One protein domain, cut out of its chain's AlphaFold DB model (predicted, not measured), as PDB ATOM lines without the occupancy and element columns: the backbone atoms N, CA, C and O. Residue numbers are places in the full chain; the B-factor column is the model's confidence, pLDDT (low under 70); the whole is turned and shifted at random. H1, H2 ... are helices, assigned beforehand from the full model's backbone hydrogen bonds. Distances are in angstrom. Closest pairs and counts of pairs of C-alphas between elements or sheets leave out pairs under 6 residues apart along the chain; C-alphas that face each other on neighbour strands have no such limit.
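This is residues 3 to 82 and 206 to 255 of the 865 residues of an uncharacterized protein of Hungateiclostridiaceae bacterium KB18 (UniProt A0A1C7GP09). This is an elongated body of helices: the long helix H1 lies across one end, and the equally long H4 runs out to the other end. H2 packs on H1, and H9 lies nearest the middle, while the short helices H5, H7 and H8 pack along H4 and H6 packs on H9. The tip made by residues 27 to 32, of which 27 to 29 belong to H1, sticks out. The printed part has 130 residues with ten named helices, H1 to H10 in order along the chain, and no named strand, so its class is all helix. It is compact, with a radius of gyration of the C-alphas of 16.1 A, and spans 53 by 34 by 25 A.

H1, residues 8 to 29, begins with C-alpha 8 at (8.381, -3.429, 6.529) and is 31.0 A long. H2, residues 35 to 47, is 18.3 A long, and H3 holds residues 49 to 55. H4, residues 61 to 82, is 31.3 A long and ends with C-alpha 82 at (15.971, -56.023, 16.235). Beyond the cut come H5, residues 206 to 212, H6, residues 215 to 221, H7, residues 224 to 227, and H8, residues 230 to 234. H9, residues 236 to 244, is 12.4 A long. H10, residues 251 to 254, ends with C-alpha 254 at (12.015, -24.772, -6.327).

H1 and H2 touch at a steep tilt of 47 degrees, opposite ways; their closest C-alphas, of Ile 14 and Val 43, are 5.9 A apart. H2 and H3 only just touch, only at the corner, with 3 pairs of C-alphas within 8 A; the closest, of Lys 45 and Phe 52, are 5.3 A apart. With residues 61 to 63 alone, H4 touches H3, the closest C-alphas being those of Val 62 and Leu 55, 6.6 A apart. With residues 73 to 81 alone, H4 touches H5 at a shallow tilt of 20 degrees, opposite ways; the closest C-alphas, of Gln 77 and Gln 207, are 5.3 A apart. H4 also touches H7, closest at the C-alphas of Phe 72 and Val 227, 5.8 A, and H8, closest at those of Val 61 and Val 232, 5.8 A. H6 and H9 touch, about perpendicular at 79 degrees, with the C-alphas of Arg 216 and Arg 243 closest at 5.0 A. H10 touches H2, closest at the C-alphas of Tyr 254 and Met 38, 6.4 A. H1 and H4 are apart. Every O i to N i+4 pair is within hydrogen-bond range in H1, H2, H3, H4, H6, H8 and H9; in H5 it is 1 of 3, beside 3 of 4 O i to N i+3 pairs, and H7 and H10 are too short for such a pair.

The two C-alphas farthest apart, of Arg 9 and Asp 82, are 54.6 A apart. Residues 83 to 205 are not printed, and C-alphas 82 and 206 are 13.4 A apart across the cut. Of the links printed whole, that from H9 to H10 is short and the others are tight. The mean pLDDT of the printed part is 83.2; it is under 70 at residues 26 to 30, 208 to 209 and 211 to 212.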
ATOM      1  N   PRO A   3       6.150 -12.784  13.157       79.88
ATOM      2  CA  PRO A   3       7.128 -12.600  14.243       79.88
ATOM      3  C   PRO A   3       8.609 -12.669  13.832       79.88
ATOM      4  O   PRO A   3       9.475 -12.314  14.625       79.88
ATOM      5  N   TYR A   4       8.910 -13.170  12.630       78.06
ATOM      6  CA  TYR A   4      10.273 -13.337  12.119       78.06
ATOM      7  C   TYR A   4      10.714 -12.185  11.203       78.06
ATOM      8  O   TYR A   4      11.880 -12.129  10.823       78.06
ATOM      9  N   ILE A   5       9.803 -11.275  10.833       83.19
ATOM     10  CA  ILE A   5      10.088 -10.146   9.941       83.19
ATOM     11  C   ILE A   5      10.192  -8.883  10.795       83.19
ATOM     12  O   ILE A   5       9.213  -8.443  11.392       83.19
ATOM     13  N   SER A   6      11.390  -8.312  10.867       75.50
ATOM     14  CA  SER A   6      11.724  -7.225  11.794       75.50
ATOM     15  C   SER A   6      11.342  -5.818  11.309       75.50
ATOM     16  O   SER A   6      11.219  -4.921  12.138       75.50
ATOM     17  N   ASP A   7      11.155  -5.604  10.000       82.62
ATOM     18  CA  ASP A   7      10.836  -4.296   9.399       82.62
ATOM     19  C   ASP A   7      10.066  -4.472   8.068       82.62
ATOM     20  O   ASP A   7      10.318  -5.404   7.298       82.62
ATOM     21  N   MET A   8       9.154  -3.539   7.772       84.25
ATOM     22  CA  MET A   8       8.381  -3.429   6.529       84.25
ATOM     23  C   MET A   8       9.255  -3.422   5.265       84.25
ATOM     24  O   MET A   8       8.838  -3.943   4.231       84.25
ATOM     25  N   ARG A   9      10.483  -2.889   5.337       85.50
ATOM     26  CA  ARG A   9      11.435  -2.932   4.208       85.50
ATOM     27  C   ARG A   9      11.764  -4.362   3.778       85.50
ATOM     28  O   ARG A   9      11.819  -4.649   2.586       85.50
ATOM     29  N   VAL A  10      11.943  -5.267   4.741       84.94
ATOM     30  CA  VAL A  10      12.223  -6.685   4.469       84.94
ATOM     31  C   VAL A  10      11.008  -7.345   3.821       84.94
ATOM     32  O   VAL A  10      11.159  -8.090   2.859       84.94
ATOM     33  N   LEU A  11       9.796  -7.019   4.282       86.12
ATOM     34  CA  LEU A  11       8.559  -7.539   3.694       86.12
ATOM     35  C   LEU A  11       8.368  -7.088   2.237       86.12
ATOM     36  O   LEU A  11       8.022  -7.902   1.384       86.12
ATOM     37  N   GLN A  12       8.612  -5.807   1.945       86.31
ATOM     38  CA  GLN A  12       8.542  -5.275   0.579       86.31
ATOM     39  C   GLN A  12       9.567  -5.950  -0.339       86.31
ATOM     40  O   GLN A  12       9.229  -6.306  -1.468       86.31
ATOM     41  N   ASN A  13      10.787  -6.184   0.154       87.25
ATOM     42  CA  ASN A  13      11.814  -6.909  -0.592       87.25
ATOM     43  C   ASN A  13      11.399  -8.356  -0.880       87.25
ATOM     44  O   ASN A  13      11.465  -8.768  -2.035       87.25
ATOM     45  N   ILE A  14      10.899  -9.086   0.123       88.75
ATOM     46  CA  ILE A  14      10.384 -10.454  -0.042       88.75
ATOM     47  C   ILE A  14       9.296 -10.499  -1.120       88.75
ATOM     48  O   ILE A  14       9.351 -11.342  -2.009       88.75
ATOM     49  N   TYR A  15       8.318  -9.589  -1.068       87.75
ATOM     50  CA  TYR A  15       7.217  -9.567  -2.032       87.75
ATOM     51  C   TYR A  15       7.695  -9.265  -3.458       87.75
ATOM     52  O   TYR A  15       7.338  -9.978  -4.396       87.75
ATOM     53  N   ASN A  16       8.533  -8.236  -3.622       87.00
ATOM     54  CA  ASN A  16       9.077  -7.867  -4.928       87.00
ATOM     55  C   ASN A  16       9.920  -9.001  -5.519       87.00
ATOM     56  O   ASN A  16       9.782  -9.331  -6.696       87.00
ATOM     57  N   GLU A  17      10.763  -9.629  -4.699       87.06
ATOM     58  CA  GLU A  17      11.581 -10.757  -5.124       87.06
ATOM     59  C   GLU A  17      10.728 -11.981  -5.459       87.06
ATOM     60  O   GLU A  17      10.990 -12.627  -6.467       87.06
ATOM     61  N   PHE A  18       9.666 -12.259  -4.698       88.62
ATOM     62  CA  PHE A  18       8.727 -13.338  -5.000       88.62
ATOM     63  C   PHE A  18       8.028 -13.141  -6.346       88.62
ATOM     64  O   PHE A  18       7.966 -14.086  -7.126       88.62
ATOM     65  N   LEU A  19       7.550 -11.932  -6.666       85.50
ATOM     66  CA  LEU A  19       6.922 -11.660  -7.966       85.50
ATOM     67  C   LEU A  19       7.889 -11.904  -9.131       85.50
ATOM     68  O   LEU A  19       7.518 -12.541 -10.120       85.50
ATOM     69  N   VAL A  20       9.135 -11.439  -8.999       83.00
ATOM     70  CA  VAL A  20      10.184 -11.666 -10.005       83.00
ATOM     71  C   VAL A  20      10.526 -13.154 -10.097       83.00
ATOM     72  O   VAL A  20      10.623 -13.700 -11.196       83.00
ATOM     73  N   TYR A  21      10.668 -13.829  -8.957       82.56
ATOM     74  CA  TYR A  21      11.013 -15.244  -8.885       82.56
ATOM     75  C   TYR A  21       9.925 -16.127  -9.499       82.56
ATOM     76  O   TYR A  21      10.213 -16.935 -10.381       82.56
ATOM     77  N   LYS A  22       8.663 -15.897  -9.117       81.31
ATOM     78  CA  LYS A  22       7.479 -16.561  -9.666       81.31
ATOM     79  C   LYS A  22       7.386 -16.359 -11.176       81.31
ATOM     80  O   LYS A  22       7.208 -17.333 -11.899       81.31
ATOM     81  N   GLY A  23       7.552 -15.127 -11.664       74.12
ATOM     82  CA  GLY A  23       7.552 -14.841 -13.101       74.12
ATOM     83  C   GLY A  23       8.676 -15.565 -13.848       74.12
ATOM     84  O   GLY A  23       8.451 -16.120 -14.918       74.12
ATOM     85  N   THR A  24       9.871 -15.628 -13.264       73.44
ATOM     86  CA  THR A  24      11.041 -16.259 -13.899       73.44
ATOM     87  C   THR A  24      10.927 -17.783 -13.942       73.44
ATOM     88  O   THR A  24      11.267 -18.397 -14.951       73.44
ATOM     89  N   ILE A  25      10.451 -18.399 -12.857       71.31
ATOM     90  CA  ILE A  25      10.389 -19.857 -12.728       71.31
ATOM     91  C   ILE A  25       9.100 -20.400 -13.364       71.31
ATOM     92  O   ILE A  25       9.190 -21.230 -14.263       71.31
ATOM     93  N   LYS A  26       7.907 -19.904 -12.996       67.31
ATOM     94  CA  LYS A  26       6.638 -20.424 -13.548       67.31
ATOM     95  C   LYS A  26       6.448 -20.083 -15.023       67.31
ATOM     96  O   LYS A  26       6.202 -20.983 -15.822       67.31
ATOM     97  N   ALA A  27       6.577 -18.809 -15.407       59.44
ATOM     98  CA  ALA A  27       6.311 -18.399 -16.792       59.44
ATOM     99  C   ALA A  27       7.460 -18.765 -17.749       59.44
ATOM    100  O   ALA A  27       7.225 -18.983 -18.931       59.44
ATOM    101  N   GLY A  28       8.696 -18.867 -17.245       58.59
ATOM    102  CA  GLY A  28       9.852 -19.288 -18.040       58.59
ATOM    103  C   GLY A  28       9.963 -20.802 -18.254       58.59
ATOM    104  O   GLY A  28      10.609 -21.220 -19.214       58.59
ATOM    105  N   GLN A  29       9.366 -21.628 -17.382       63.41
ATOM    106  CA  GLN A  29       9.505 -23.092 -17.429       63.41
ATOM    107  C   GLN A  29       8.196 -23.848 -17.690       63.41
ATOM    108  O   GLN A  29       8.283 -25.012 -18.071       63.41
ATOM    109  N   GLU A  30       7.023 -23.209 -17.571       65.12
ATOM    110  CA  GLU A  30       5.688 -23.849 -17.662       65.12
ATOM    111  C   GLU A  30       5.509 -25.010 -16.658       65.12
ATOM    112  O   GLU A  30       4.869 -26.017 -16.956       65.12
ATOM    113  N   LEU A  31       6.114 -24.880 -15.469       72.44
ATOM    114  CA  LEU A  31       5.966 -25.837 -14.369       72.44
ATOM    115  C   LEU A  31       4.862 -25.405 -13.399       72.44
ATOM    116  O   LEU A  31       4.804 -24.240 -12.984       72.44
ATOM    117  N   GLU A  32       4.046 -26.364 -12.971       71.25
ATOM    118  CA  GLU A  32       2.977 -26.178 -11.980       71.25
ATOM    119  C   GLU A  32       3.536 -26.238 -10.548       71.25
ATOM    120  O   GLU A  32       3.305 -27.163  -9.781       71.25
ATOM    121  N   LEU A  33       4.351 -25.242 -10.189       78.25
ATOM    122  CA  LEU A  33       4.939 -25.143  -8.849       78.25
ATOM    123  C   LEU A  33       3.969 -24.544  -7.825       78.25
ATOM    124  O   LEU A  33       3.157 -23.680  -8.147       78.25
ATOM    125  N   ASP A  34       4.116 -24.906  -6.558       79.88
ATOM    126  CA  ASP A  34       3.334 -24.312  -5.477       79.88
ATOM    127  C   ASP A  34       3.807 -22.875  -5.136       79.88
ATOM    128  O   ASP A  34       4.998 -22.610  -4.930       79.88
ATOM    129  N   ASP A  35       2.870 -21.918  -5.103       84.50
ATOM    130  CA  ASP A  35       3.167 -20.509  -4.800       84.50
ATOM    131  C   ASP A  35       3.611 -20.293  -3.345       84.50
ATOM    132  O   ASP A  35       4.447 -19.425  -3.078       84.50
ATOM    133  N   GLU A  36       3.068 -21.067  -2.410       85.81
ATOM    134  CA  GLU A  36       3.358 -20.983  -0.984       85.81
ATOM    135  C   GLU A  36       4.778 -21.483  -0.680       85.81
ATOM    136  O   GLU A  36       5.531 -20.791   0.015       85.81
ATOM    137  N   LYS A  37       5.203 -22.601  -1.282       85.31
ATOM    138  CA  LYS A  37       6.577 -23.130  -1.185       85.31
ATOM    139  C   LYS A  37       7.599 -22.180  -1.814       85.31
ATOM    140  O   LYS A  37       8.646 -21.906  -1.220       85.31
ATOM    141  N   MET A  38       7.285 -21.592  -2.973       83.69
ATOM    142  CA  MET A  38       8.135 -20.554  -3.577       83.69
ATOM    143  C   MET A  38       8.265 -19.326  -2.669       83.69
ATOM    144  O   MET A  38       9.374 -18.844  -2.435       83.69
ATOM    145  N   MET A  39       7.151 -18.825  -2.124       87.12
ATOM    146  CA  MET A  39       7.169 -17.696  -1.193       87.12
ATOM    147  C   MET A  39       7.987 -18.028   0.062       87.12
ATOM    148  O   MET A  39       8.786 -17.206   0.511       87.12
ATOM    149  N   ALA A  40       7.849 -19.238   0.607       88.38
ATOM    150  CA  ALA A  40       8.607 -19.686   1.768       88.38
ATOM    151  C   ALA A  40      10.123 -19.670   1.525       88.38
ATOM    152  O   ALA A  40      10.869 -19.199   2.387       88.38
ATOM    153  N   LEU A  41      10.581 -20.092   0.343       86.81
ATOM    154  CA  LEU A  41      11.996 -20.025  -0.035       86.81
ATOM    155  C   LEU A  41      12.504 -18.594  -0.180       86.81
ATOM    156  O   LEU A  41      13.613 -18.305   0.263       86.81
ATOM    157  N   ILE A  42      11.705 -17.682  -0.741       89.00
ATOM    158  CA  ILE A  42      12.083 -16.265  -0.835       89.00
ATOM    159  C   ILE A  42      12.138 -15.609   0.546       89.00
ATOM    160  O   ILE A  42      13.056 -14.832   0.827       89.00
ATOM    161  N   VAL A  43      11.221 -15.969   1.445       88.38
ATOM    162  CA  VAL A  43      11.286 -15.541   2.847       88.38
ATOM    163  C   VAL A  43      12.548 -16.092   3.516       88.38
ATOM    164  O   VAL A  43      13.258 -15.337   4.180       88.38
ATOM    165  N   PHE A  44      12.872 -17.373   3.311       88.56
ATOM    166  CA  PHE A  44      14.085 -17.988   3.854       88.56
ATOM    167  C   PHE A  44      15.354 -17.314   3.308       88.56
ATOM    168  O   PHE A  44      16.248 -16.979   4.081       88.56
ATOM    169  N   LYS A  45      15.395 -17.007   2.005       88.06
ATOM    170  CA  LYS A  45      16.492 -16.285   1.344       88.06
ATOM    171  C   LYS A  45      16.727 -14.891   1.924       88.06
ATOM    172  O   LYS A  45      17.873 -14.514   2.139       88.06
ATOM    173  N   ASN A  46      15.663 -14.126   2.166       87.19
ATOM    174  CA  ASN A  46      15.775 -12.756   2.675       87.19
ATOM    175  C   ASN A  46      16.155 -12.707   4.161       87.19
ATOM    176  O   ASN A  46      16.884 -11.808   4.573       87.19
ATOM    177  N   LEU A  47      15.667 -13.657   4.962       86.94
ATOM    178  CA  LEU A  47      15.927 -13.694   6.405       86.94
ATOM    179  C   LEU A  47      17.245 -14.400   6.758       86.94
ATOM    180  O   LEU A  47      17.903 -13.997   7.715       86.94
ATOM    181  N   TYR A  48      17.661 -15.400   5.971       87.19
ATOM    182  CA  TYR A  48      18.902 -16.161   6.163       87.19
ATOM    183  C   TYR A  48      19.718 -16.282   4.854       87.19
ATOM    184  O   TYR A  48      19.904 -17.385   4.332       87.19
ATOM    185  N   PRO A  49      20.271 -15.174   4.312       84.75
ATOM    186  CA  PRO A  49      20.930 -15.180   3.001       84.75
ATOM    187  C   PRO A  49      22.154 -16.099   2.914       84.75
ATOM    188  O   PRO A  49      22.382 -16.731   1.884       84.75
ATOM    189  N   SER A  50      22.943 -16.192   3.990       83.94
ATOM    190  CA  SER A  50      24.122 -17.065   4.049       83.94
ATOM    191  C   SER A  50      23.740 -18.543   4.025       83.94
ATOM    192  O   SER A  50      24.352 -19.321   3.301       83.94
ATOM    193  N   GLU A  51      22.694 -18.925   4.761       85.88
ATOM    194  CA  GLU A  51      22.210 -20.309   4.776       85.88
ATOM    195  C   GLU A  51      21.535 -20.682   3.455       85.88
ATOM    196  O   GLU A  51      21.685 -21.807   2.988       85.88
ATOM    197  N   PHE A  52      20.845 -19.736   2.808       85.06
ATOM    198  CA  PHE A  52      20.301 -19.936   1.468       85.06
ATOM    199  C   PHE A  52      21.408 -20.102   0.412       85.06
ATOM    200  O   PHE A  52      21.287 -20.931  -0.488       85.06
ATOM    201  N   ALA A  53      22.516 -19.362   0.523       83.69
ATOM    202  CA  ALA A  53      23.669 -19.537  -0.362       83.69
ATOM    203  C   ALA A  53      24.336 -20.914  -0.188       83.69
ATOM    204  O   ALA A  53      24.801 -21.504  -1.167       83.69
ATOM    205  N   ASP A  54      24.365 -21.442   1.038       85.50
ATOM    206  CA  ASP A  54      24.817 -22.810   1.304       85.50
ATOM    207  C   ASP A  54      23.817 -23.847   0.775       85.50
ATOM    208  O   ASP A  54      24.237 -24.835   0.169       85.50
ATOM    209  N   LEU A  55      22.511 -23.586   0.902       83.69
ATOM    210  CA  LEU A  55      21.446 -24.428   0.355       83.69
ATOM    211  C   LEU A  55      21.573 -24.597  -1.164       83.69
ATOM    212  O   LEU A  55      21.483 -25.715  -1.666       83.69
ATOM    213  N   GLN A  56      21.874 -23.515  -1.892       78.38
ATOM    214  CA  GLN A  56      22.135 -23.553  -3.340       78.38
ATOM    215  C   GLN A  56      23.341 -24.425  -3.725       78.38
ATOM    216  O   GLN A  56      23.431 -24.887  -4.860       78.38
ATOM    217  N   LYS A  57      24.278 -24.651  -2.799       78.50
ATOM    218  CA  LYS A  57      25.452 -25.518  -2.990       78.50
ATOM    219  C   LYS A  57      25.230 -26.930  -2.443       78.50
ATOM    220  O   LYS A  57      26.207 -27.657  -2.265       78.50
ATOM    221  N   GLU A  58      23.983 -27.285  -2.124       76.94
ATOM    222  CA  GLU A  58      23.610 -28.494  -1.388       76.94
ATOM    223  C   GLU A  58      24.469 -28.695  -0.131       76.94
ATOM    224  O   GLU A  58      25.077 -29.753   0.077       76.94
ATOM    225  N   LYS A  59      24.571 -27.659   0.704       79.75
ATOM    226  CA  LYS A  59      25.252 -27.669   2.007       79.75
ATOM    227  C   LYS A  59      24.442 -26.842   3.017       79.75
ATOM    228  O   LYS A  59      23.421 -26.253   2.683       79.75
ATOM    229  N   GLY A  60      24.885 -26.811   4.272       86.88
ATOM    230  CA  GLY A  60      24.283 -25.970   5.313       86.88
ATOM    231  C   GLY A  60      23.177 -26.647   6.127       86.88
ATOM    232  O   GLY A  60      22.965 -27.859   6.057       86.88
ATOM    233  N   VAL A  61      22.497 -25.848   6.953       87.62
ATOM    234  CA  VAL A  61      21.577 -26.330   8.000       87.62
ATOM    235  C   VAL A  61      20.323 -27.013   7.444       87.62
ATOM    236  O   VAL A  61      19.845 -27.984   8.020       87.62
ATOM    237  N   VAL A  62      19.833 -26.577   6.281       86.38
ATOM    238  CA  VAL A  62      18.675 -27.197   5.618       86.38
ATOM    239  C   VAL A  62      19.007 -28.613   5.151       86.38
ATOM    240  O   VAL A  62      18.236 -29.534   5.396       86.38
ATOM    241  N   LYS A  63      20.190 -28.828   4.557       84.88
ATOM    242  CA  LYS A  63      20.637 -30.178   4.186       84.88
ATOM    243  C   LYS A  63      20.797 -31.073   5.410       84.88
ATOM    244  O   LYS A  63      20.345 -32.214   5.385       84.88
ATOM    245  N   ARG A  64      21.380 -30.531   6.485       88.81
ATOM    246  CA  ARG A  64      21.520 -31.244   7.757       88.81
ATOM    247  C   ARG A  64      20.169 -31.711   8.300       88.81
ATOM    248  O   ARG A  64      20.084 -32.842   8.748       88.81
ATOM    249  N   ALA A  65      19.105 -30.915   8.176       89.75
ATOM    250  CA  ALA A  65      17.764 -31.341   8.584       89.75
ATOM    251  C   ALA A  65      17.308 -32.623   7.863       89.75
ATOM    252  O   ALA A  65      16.786 -33.541   8.491       89.75
ATOM    253  N   PHE A  66      17.545 -32.734   6.554       87.75
ATOM    254  CA  PHE A  66      17.191 -33.940   5.797       87.75
ATOM    255  C   PHE A  66      18.145 -35.119   6.053       87.75
ATOM    256  O   PHE A  66      17.728 -36.273   5.951       87.75
ATOM    257  N   GLU A  67      19.401 -34.858   6.419       87.81
ATOM    258  CA  GLU A  67      20.325 -35.883   6.928       87.81
ATOM    259  C   GLU A  67      19.865 -36.413   8.299       87.81
ATOM    260  O   GLU A  67      19.831 -37.630   8.497       87.81
ATOM    261  N   ASP A  68      19.418 -35.530   9.198       89.25
ATOM    262  CA  ASP A  68      18.858 -35.881  10.508       89.25
ATOM    263  C   ASP A  68      17.612 -36.771  10.347       89.25
ATOM    264  O   ASP A  68      17.524 -37.826  10.978       89.25
ATOM    265  N   LYS A  69      16.711 -36.438   9.405       87.62
ATOM    266  CA  LYS A  69      15.574 -37.301   9.023       87.62
ATOM    267  C   LYS A  69      16.027 -38.708   8.634       87.62
ATOM    268  O   LYS A  69      15.475 -39.687   9.136       87.62
ATOM    269  N   ARG A  70      17.010 -38.830   7.731       84.56
ATOM    270  CA  ARG A  70      17.508 -40.144   7.278       84.56
ATOM    271  C   ARG A  70      18.079 -40.950   8.443       84.56
ATOM    272  O   ARG A  70      17.795 -42.139   8.552       84.56
ATOM    273  N   SER A  71      18.834 -40.296   9.325       87.69
ATOM    274  CA  SER A  71      19.400 -40.916  10.528       87.69
ATOM    275  C   SER A  71      18.314 -41.401  11.499       87.69
ATOM    276  O   SER A  71      18.372 -42.531  11.995       87.69
ATOM    277  N   PHE A  72      17.278 -40.587  11.723       90.44
ATOM    278  CA  PHE A  72      16.140 -40.937  12.572       90.44
ATOM    279  C   PHE A  72      15.379 -42.159  12.041       90.44
ATOM    280  O   PHE A  72      15.135 -43.109  12.791       90.44
ATOM    281  N   ILE A  73      15.058 -42.165  10.741       83.25
ATOM    282  CA  ILE A  73      14.397 -43.294  10.072       83.25
ATOM    283  C   ILE A  73      15.247 -44.560  10.212       83.25
ATOM    284  O   ILE A  73      14.738 -45.578  10.675       83.25
ATOM    285  N   ALA A  74      16.544 -44.491   9.890       83.62
ATOM    286  CA  ALA A  74      17.444 -45.641   9.968       83.62
ATOM    287  C   ALA A  74      17.522 -46.225  11.389       83.62
ATOM    288  O   ALA A  74      17.477 -47.441  11.572       83.62
ATOM    289  N   THR A  75      17.579 -45.363  12.408       89.00
ATOM    290  CA  THR A  75      17.604 -45.786  13.816       89.00
ATOM    291  C   THR A  75      16.321 -46.524  14.194       89.00
ATOM    292  O   THR A  75      16.378 -47.604  14.776       89.00
ATOM    293  N   ARG A  76      15.156 -45.983  13.819       87.56
ATOM    294  CA  ARG A  76      13.854 -46.606  14.099       87.56
ATOM    295  C   ARG A  76      13.663 -47.925  13.364       87.56
ATOM    296  O   ARG A  76      13.170 -48.876  13.963       87.56
ATOM    297  N   GLN A  77      14.075 -47.991  12.101       82.62
ATOM    298  CA  GLN A  77      14.020 -49.222  11.318       82.62
ATOM    299  C   GLN A  77      14.897 -50.313  11.920       82.62
ATOM    300  O   GLN A  77      14.469 -51.462  11.962       82.62
ATOM    301  N   LYS A  78      16.081 -49.950  12.425       87.69
ATOM    302  CA  LYS A  78      16.952 -50.883  13.137       87.69
ATOM    303  C   LYS A  78      16.295 -51.398  14.417       87.69
ATOM    304  O   LYS A  78      16.237 -52.600  14.609       87.69
ATOM    305  N   THR A  79      15.725 -50.518  15.243       88.50
ATOM    306  CA  THR A  79      15.021 -50.941  16.467       88.50
ATOM    307  C   THR A  79      13.838 -51.868  16.173       88.50
ATOM    308  O   THR A  79      13.637 -52.841  16.891       88.50
ATOM    309  N   ALA A  80      13.062 -51.585  15.122       84.75
ATOM    310  CA  ALA A  80      11.971 -52.460  14.702       84.75
ATOM    311  C   ALA A  80      12.492 -53.818  14.201       84.75
ATOM    312  O   ALA A  80      11.919 -54.844  14.554       84.75
ATOM    313  N   GLN A  81      13.588 -53.830  13.431       84.56
ATOM    314  CA  GLN A  81      14.214 -55.064  12.953       84.56
ATOM    315  C   GLN A  81      14.731 -55.923  14.108       84.56
ATOM    316  O   GLN A  81      14.437 -57.111  14.142       84.56
ATOM    317  N   ASP A  82      15.428 -55.318  15.072       89.06
ATOM    318  CA  ASP A  82      15.971 -56.023  16.235       89.06
ATOM    319  C   ASP A  82      14.847 -56.735  17.030       89.06
ATOM    320  O   ASP A  82      15.026 -57.860  17.498       89.06
ATOM    321  N   GLN A 206       5.040 -50.688  10.218       74.38
ATOM    322  CA  GLN A 206       5.660 -49.479  10.769       74.38
ATOM    323  C   GLN A 206       7.047 -49.213  10.168       74.38
ATOM    324  O   GLN A 206       7.355 -48.068   9.839       74.38
ATOM    325  N   GLN A 207       7.871 -50.251  10.000       74.19
ATOM    326  CA  GLN A 207       9.212 -50.171   9.414       74.19
ATOM    327  C   GLN A 207       9.168 -49.731   7.944       74.19
ATOM    328  O   GLN A 207      10.006 -48.928   7.519       74.19
ATOM    329  N   GLN A 208       8.183 -50.218   7.185       68.44
ATOM    330  CA  GLN A 208       7.921 -49.753   5.826       68.44
ATOM    331  C   GLN A 208       7.370 -48.325   5.829       68.44
ATOM    332  O   GLN A 208       7.951 -47.450   5.198       68.44
ATOM    333  N   ASN A 209       6.312 -48.044   6.589       69.50
ATOM    334  CA  ASN A 209       5.650 -46.740   6.579       69.50
ATOM    335  C   ASN A 209       6.572 -45.601   7.017       69.50
ATOM    336  O   ASN A 209       6.554 -44.532   6.415       69.50
ATOM    337  N   ILE A 210       7.412 -45.802   8.039       77.56
ATOM    338  CA  ILE A 210       8.307 -44.744   8.528       77.56
ATOM    339  C   ILE A 210       9.384 -44.354   7.508       77.56
ATOM    340  O   ILE A 210       9.809 -43.200   7.500       77.56
ATOM    341  N   ARG A 211       9.782 -45.275   6.611       68.44
ATOM    342  CA  ARG A 211      10.719 -45.007   5.497       68.44
ATOM    343  C   ARG A 211      10.231 -43.866   4.607       68.44
ATOM    344  O   ARG A 211      11.025 -43.177   3.972       68.44
ATOM    345  N   TYR A 212       8.920 -43.706   4.577       67.00
ATOM    346  CA  TYR A 212       8.185 -42.995   3.559       67.00
ATOM    347  C   TYR A 212       7.500 -41.732   4.065       67.00
ATOM    348  O   TYR A 212       7.011 -40.937   3.270       67.00
ATOM    349  N   LYS A 213       7.530 -41.498   5.381       77.12
ATOM    350  CA  LYS A 213       6.987 -40.277   5.975       77.12
ATOM    351  C   LYS A 213       7.787 -39.059   5.543       77.12
ATOM    352  O   LYS A 213       9.024 -39.054   5.561       77.12
ATOM    353  N   THR A 214       7.078 -37.999   5.202       82.69
ATOM    354  CA  THR A 214       7.620 -36.658   4.988       82.69
ATOM    355  C   THR A 214       8.176 -36.090   6.296       82.69
ATOM    356  O   THR A 214       7.834 -36.514   7.402       82.69
ATOM    357  N   MET A 215       9.044 -35.087   6.191       86.69
ATOM    358  CA  MET A 215       9.601 -34.367   7.331       86.69
ATOM    359  C   MET A 215       8.483 -33.786   8.201       86.69
ATOM    360  O   MET A 215       8.536 -33.870   9.427       86.69
ATOM    361  N   ARG A 216       7.442 -33.236   7.571       88.50
ATOM    362  CA  ARG A 216       6.276 -32.687   8.264       88.50
ATOM    363  C   ARG A 216       5.559 -33.750   9.093       88.50
ATOM    364  O   ARG A 216       5.242 -33.490  10.253       88.50
ATOM    365  N   GLU A 217       5.308 -34.926   8.524       84.19
ATOM    366  CA  GLU A 217       4.648 -36.035   9.224       84.19
ATOM    367  C   GLU A 217       5.491 -36.523  10.403       84.19
ATOM    368  O   GLU A 217       4.988 -36.611  11.522       84.19
ATOM    369  N   LEU A 218       6.800 -36.714  10.200       87.88
ATOM    370  CA  LEU A 218       7.715 -37.106  11.277       87.88
ATOM    371  C   LEU A 218       7.730 -36.085  12.422       87.88
ATOM    372  O   LEU A 218       7.681 -36.466  13.587       87.88
ATOM    373  N   LEU A 219       7.747 -34.788  12.114       89.38
ATOM    374  CA  LEU A 219       7.717 -33.718  13.119       89.38
ATOM    375  C   LEU A 219       6.346 -33.513  13.775       89.38
ATOM    376  O   LEU A 219       6.253 -32.791  14.771       89.38
ATOM    377  N   THR A 220       5.289 -34.088  13.203       88.19
ATOM    378  CA  THR A 220       3.937 -34.063  13.772       88.19
ATOM    379  C   THR A 220       3.740 -35.233  14.733       88.19
ATOM    380  O   THR A 220       3.162 -35.057  15.803       88.19
ATOM    381  N   GLU A 221       4.247 -36.411  14.375       86.12
ATOM    382  CA  GLU A 221       4.108 -37.633  15.169       86.12
ATOM    383  C   GLU A 221       5.151 -37.764  16.281       86.12
ATOM    384  O   GLU A 221       4.859 -38.292  17.356       86.12
ATOM    385  N   PHE A 222       6.374 -37.293  16.037       88.31
ATOM    386  CA  PHE A 222       7.490 -37.417  16.966       88.31
ATOM    387  C   PHE A 222       7.897 -36.060  17.534       88.31
ATOM    388  O   PHE A 222       7.669 -34.998  16.952       88.31
ATOM    389  N   LYS A 223       8.545 -36.091  18.704       87.44
ATOM    390  CA  LYS A 223       9.115 -34.877  19.288       87.44
ATOM    391  C   LYS A 223      10.228 -34.336  18.386       87.44
ATOM    392  O   LYS A 223      11.032 -35.094  17.852       87.44
ATOM    393  N   VAL A 224      10.284 -33.015  18.237       86.62
ATOM    394  CA  VAL A 224      11.190 -32.349  17.286       86.62
ATOM    395  C   VAL A 224      12.665 -32.563  17.619       86.62
ATOM    396  O   VAL A 224      13.460 -32.742  16.706       86.62
ATOM    397  N   ASP A 225      13.009 -32.614  18.902       87.06
ATOM    398  CA  ASP A 225      14.350 -32.926  19.410       87.06
ATOM    399  C   ASP A 225      14.762 -34.388  19.199       87.06
ATOM    400  O   ASP A 225      15.947 -34.705  19.255       87.06
ATOM    401  N   ALA A 226      13.805 -35.279  18.923       87.81
ATOM    402  CA  ALA A 226      14.101 -36.648  18.519       87.81
ATOM    403  C   ALA A 226      14.436 -36.758  17.022       87.81
ATOM    404  O   ALA A 226      15.176 -37.661  16.645       87.81
ATOM    405  N   VAL A 227      13.886 -35.873  16.180       88.69
ATOM    406  CA  VAL A 227      14.021 -35.938  14.710       88.69
ATOM    407  C   VAL A 227      15.123 -35.016  14.185       88.69
ATOM    408  O   VAL A 227      15.798 -35.382  13.229       88.69
ATOM    409  N   LEU A 228      15.304 -33.828  14.772       90.75
ATOM    410  CA  LEU A 228      16.243 -32.801  14.302       90.75
ATOM    411  C   LEU A 228      17.390 -32.585  15.290       90.75
ATOM    412  O   LEU A 228      17.183 -32.530  16.502       90.75
ATOM    413  N   SER A 229      18.596 -32.368  14.766       90.19
ATOM    414  CA  SER A 229      19.766 -32.013  15.570       90.19
ATOM    415  C   SER A 229      19.651 -30.610  16.175       90.19
ATOM    416  O   SER A 229      18.978 -29.717  15.651       90.19
ATOM    417  N   GLU A 230      20.387 -30.375  17.265       87.06
ATOM    418  CA  GLU A 230      20.430 -29.080  17.958       87.06
ATOM    419  C   GLU A 230      20.802 -27.920  17.017       87.06
ATOM    420  O   GLU A 230      20.251 -26.824  17.111       87.06
ATOM    421  N   ASN A 231      21.675 -28.176  16.038       85.44
ATOM    422  CA  ASN A 231      22.069 -27.185  15.041       85.44
ATOM    423  C   ASN A 231      20.881 -26.702  14.189       85.44
ATOM    424  O   ASN A 231      20.738 -25.501  13.969       85.44
ATOM    425  N   VAL A 232      20.007 -27.618  13.761       88.12
ATOM    426  CA  VAL A 232      18.804 -27.294  12.979       88.12
ATOM    427  C   VAL A 232      17.755 -26.612  13.855       88.12
ATOM    428  O   VAL A 232      17.147 -25.625  13.438       88.12
ATOM    429  N   MET A 233      17.588 -27.084  15.093       87.31
ATOM    430  CA  MET A 233      16.649 -26.496  16.055       87.31
ATOM    431  C   MET A 233      16.997 -25.051  16.432       87.31
ATOM    432  O   MET A 233      16.097 -24.238  16.659       87.31
ATOM    433  N   ASN A 234      18.289 -24.702  16.448       87.38
ATOM    434  CA  ASN A 234      18.744 -23.332  16.684       87.38
ATOM    435  C   ASN A 234      18.248 -22.354  15.606       87.38
ATOM    436  O   ASN A 234      18.001 -21.182  15.913       87.38
ATOM    437  N   ASN A 235      17.999 -22.822  14.375       88.06
ATOM    438  CA  ASN A 235      17.263 -22.042  13.390       88.06
ATOM    439  C   ASN A 235      15.744 -22.201  13.600       88.06
ATOM    440  O   ASN A 235      15.074 -23.087  13.055       88.06
ATOM    441  N   LYS A 236      15.182 -21.276  14.387       87.75
ATOM    442  CA  LYS A 236      13.752 -21.247  14.731       87.75
ATOM    443  C   LYS A 236      12.826 -21.040  13.530       87.75
ATOM    444  O   LYS A 236      11.665 -21.444  13.614       87.75
ATOM    445  N   LEU A 237      13.279 -20.383  12.456       88.12
ATOM    446  CA  LEU A 237      12.468 -20.199  11.247       88.12
ATOM    447  C   LEU A 237      12.422 -21.492  10.435       88.12
ATOM    448  O   LEU A 237      11.337 -21.932  10.066       88.12
ATOM    449  N   LEU A 238      13.578 -22.123  10.217       89.00
ATOM    450  CA  LEU A 238      13.675 -23.393   9.502       89.00
ATOM    451  C   LEU A 238      12.854 -24.477  10.202       89.00
ATOM    452  O   LEU A 238      12.016 -25.116   9.574       89.00
ATOM    453  N   SER A 239      13.009 -24.617  11.519       88.12
ATOM    454  CA  SER A 239      12.222 -25.567  12.315       88.12
ATOM    455  C   SER A 239      10.709 -25.337  12.184       88.12
ATOM    456  O   SER A 239       9.930 -26.289  12.151       88.12
ATOM    457  N   PHE A 240      10.278 -24.075  12.089       88.75
ATOM    458  CA  PHE A 240       8.878 -23.724  11.849       88.75
ATOM    459  C   PHE A 240       8.425 -24.085  10.426       88.75
ATOM    460  O   PHE A 240       7.346 -24.657  10.267       88.75
ATOM    461  N   MET A 241       9.240 -23.781   9.410       89.62
ATOM    462  CA  MET A 241       8.948 -24.083   8.005       89.62
ATOM    463  C   MET A 241       8.838 -25.589   7.753       89.62
ATOM    464  O   MET A 241       7.860 -26.013   7.144       89.62
ATOM    465  N   LEU A 242       9.761 -26.392   8.297       90.50
ATOM    466  CA  LEU A 242       9.733 -27.857   8.197       90.50
ATOM    467  C   LEU A 242       8.487 -28.446   8.879       90.50
ATOM    468  O   LEU A 242       7.793 -29.281   8.306       90.50
ATOM    469  N   ARG A 243       8.140 -27.968  10.085       87.69
ATOM    470  CA  ARG A 243       6.961 -28.459  10.828       87.69
ATOM    471  C   ARG A 243       5.639 -28.121  10.135       87.69
ATOM    472  O   ARG A 243       4.657 -28.839  10.296       87.69
ATOM    473  N   ARG A 244       5.581 -27.003   9.409       87.88
ATOM    474  CA  ARG A 244       4.387 -26.591   8.652       87.88
ATOM    475  C   ARG A 244       4.364 -27.124   7.216       87.88
ATOM    476  O   ARG A 244       3.309 -27.062   6.602       87.88
ATOM    477  N   GLY A 245       5.468 -27.687   6.721       85.62
ATOM    478  CA  GLY A 245       5.598 -28.166   5.340       85.62
ATOM    479  C   GLY A 245       5.799 -27.055   4.307       85.62
ATOM    480  O   GLY A 245       5.556 -27.276   3.131       85.62
ATOM    481  N   TYR A 246       6.224 -25.861   4.729       87.31
ATOM    482  CA  TYR A 246       6.563 -24.766   3.808       87.31
ATOM    483  C   TYR A 246       7.921 -24.969   3.131       87.31
ATOM    484  O   TYR A 246       8.187 -24.399   2.076       87.31
ATOM    485  N   LEU A 247       8.792 -25.750   3.770       86.88
ATOM    486  CA  LEU A 247      10.024 -26.262   3.198       86.88
ATOM    487  C   LEU A 247      10.041 -27.765   3.468       86.88
ATOM    488  O   LEU A 247       9.834 -28.186   4.607       86.88
ATOM    489  N   ASP A 248      10.243 -28.552   2.426       85.50
ATOM    490  CA  ASP A 248      10.120 -30.006   2.438       85.50
ATOM    491  C   ASP A 248      11.205 -30.647   1.561       85.50
ATOM    492  O   ASP A 248      12.141 -29.981   1.112       85.50
ATOM    493  N   GLU A 249      11.108 -31.955   1.355       80.75
ATOM    494  CA  GLU A 249      12.048 -32.762   0.580       80.75
ATOM    495  C   GLU A 249      12.229 -32.276  -0.865       80.75
ATOM    496  O   GLU A 249      13.274 -32.537  -1.468       80.75
ATOM    497  N   ASP A 250      11.259 -31.533  -1.399       75.81
ATOM    498  CA  ASP A 250      11.225 -31.081  -2.785       75.81
ATOM    499  C   ASP A 250      11.828 -29.695  -2.993       75.81
ATOM    500  O   ASP A 250      11.835 -29.204  -4.124       75.81
ATOM    501  N   TYR A 251      12.390 -29.072  -1.950       78.94
ATOM    502  CA  TYR A 251      12.947 -27.715  -2.007       78.94
ATOM    503  C   TYR A 251      13.894 -27.493  -3.202       78.94
ATOM    504  O   TYR A 251      13.945 -26.397  -3.760       78.94
ATOM    505  N   ALA A 252      14.637 -28.522  -3.625       74.94
ATOM    506  CA  ALA A 252      15.576 -28.442  -4.742       74.94
ATOM    507  C   ALA A 252      14.878 -28.117  -6.075       74.94
ATOM    508  O   ALA A 252      15.434 -27.388  -6.901       74.94
ATOM    509  N   THR A 253      13.646 -28.600  -6.261       71.38
ATOM    510  CA  THR A 253      12.797 -28.340  -7.436       71.38
ATOM    511  C   THR A 253      12.431 -26.864  -7.558       71.38
ATOM    512  O   THR A 253      12.250 -26.347  -8.654       71.38
ATOM    513  N   TYR A 254      12.385 -26.174  -6.423       74.62
ATOM    514  CA  TYR A 254      12.015 -24.772  -6.327       74.62
ATOM    515  C   TYR A 254      13.218 -23.825  -6.317       74.62
ATOM    516  O   TYR A 254      13.009 -22.623  -6.231       74.62
ATOM    517  N   ILE A 255      14.454 -24.336  -6.376       73.12
ATOM    518  CA  ILE A 255      15.690 -23.533  -6.420       73.12
ATOM    519  C   ILE A 255      16.407 -23.692  -7.766       73.12
ATOM    520  O   ILE A 255      16.981 -22.727  -8.281       73.12
TER     521      ILE A 255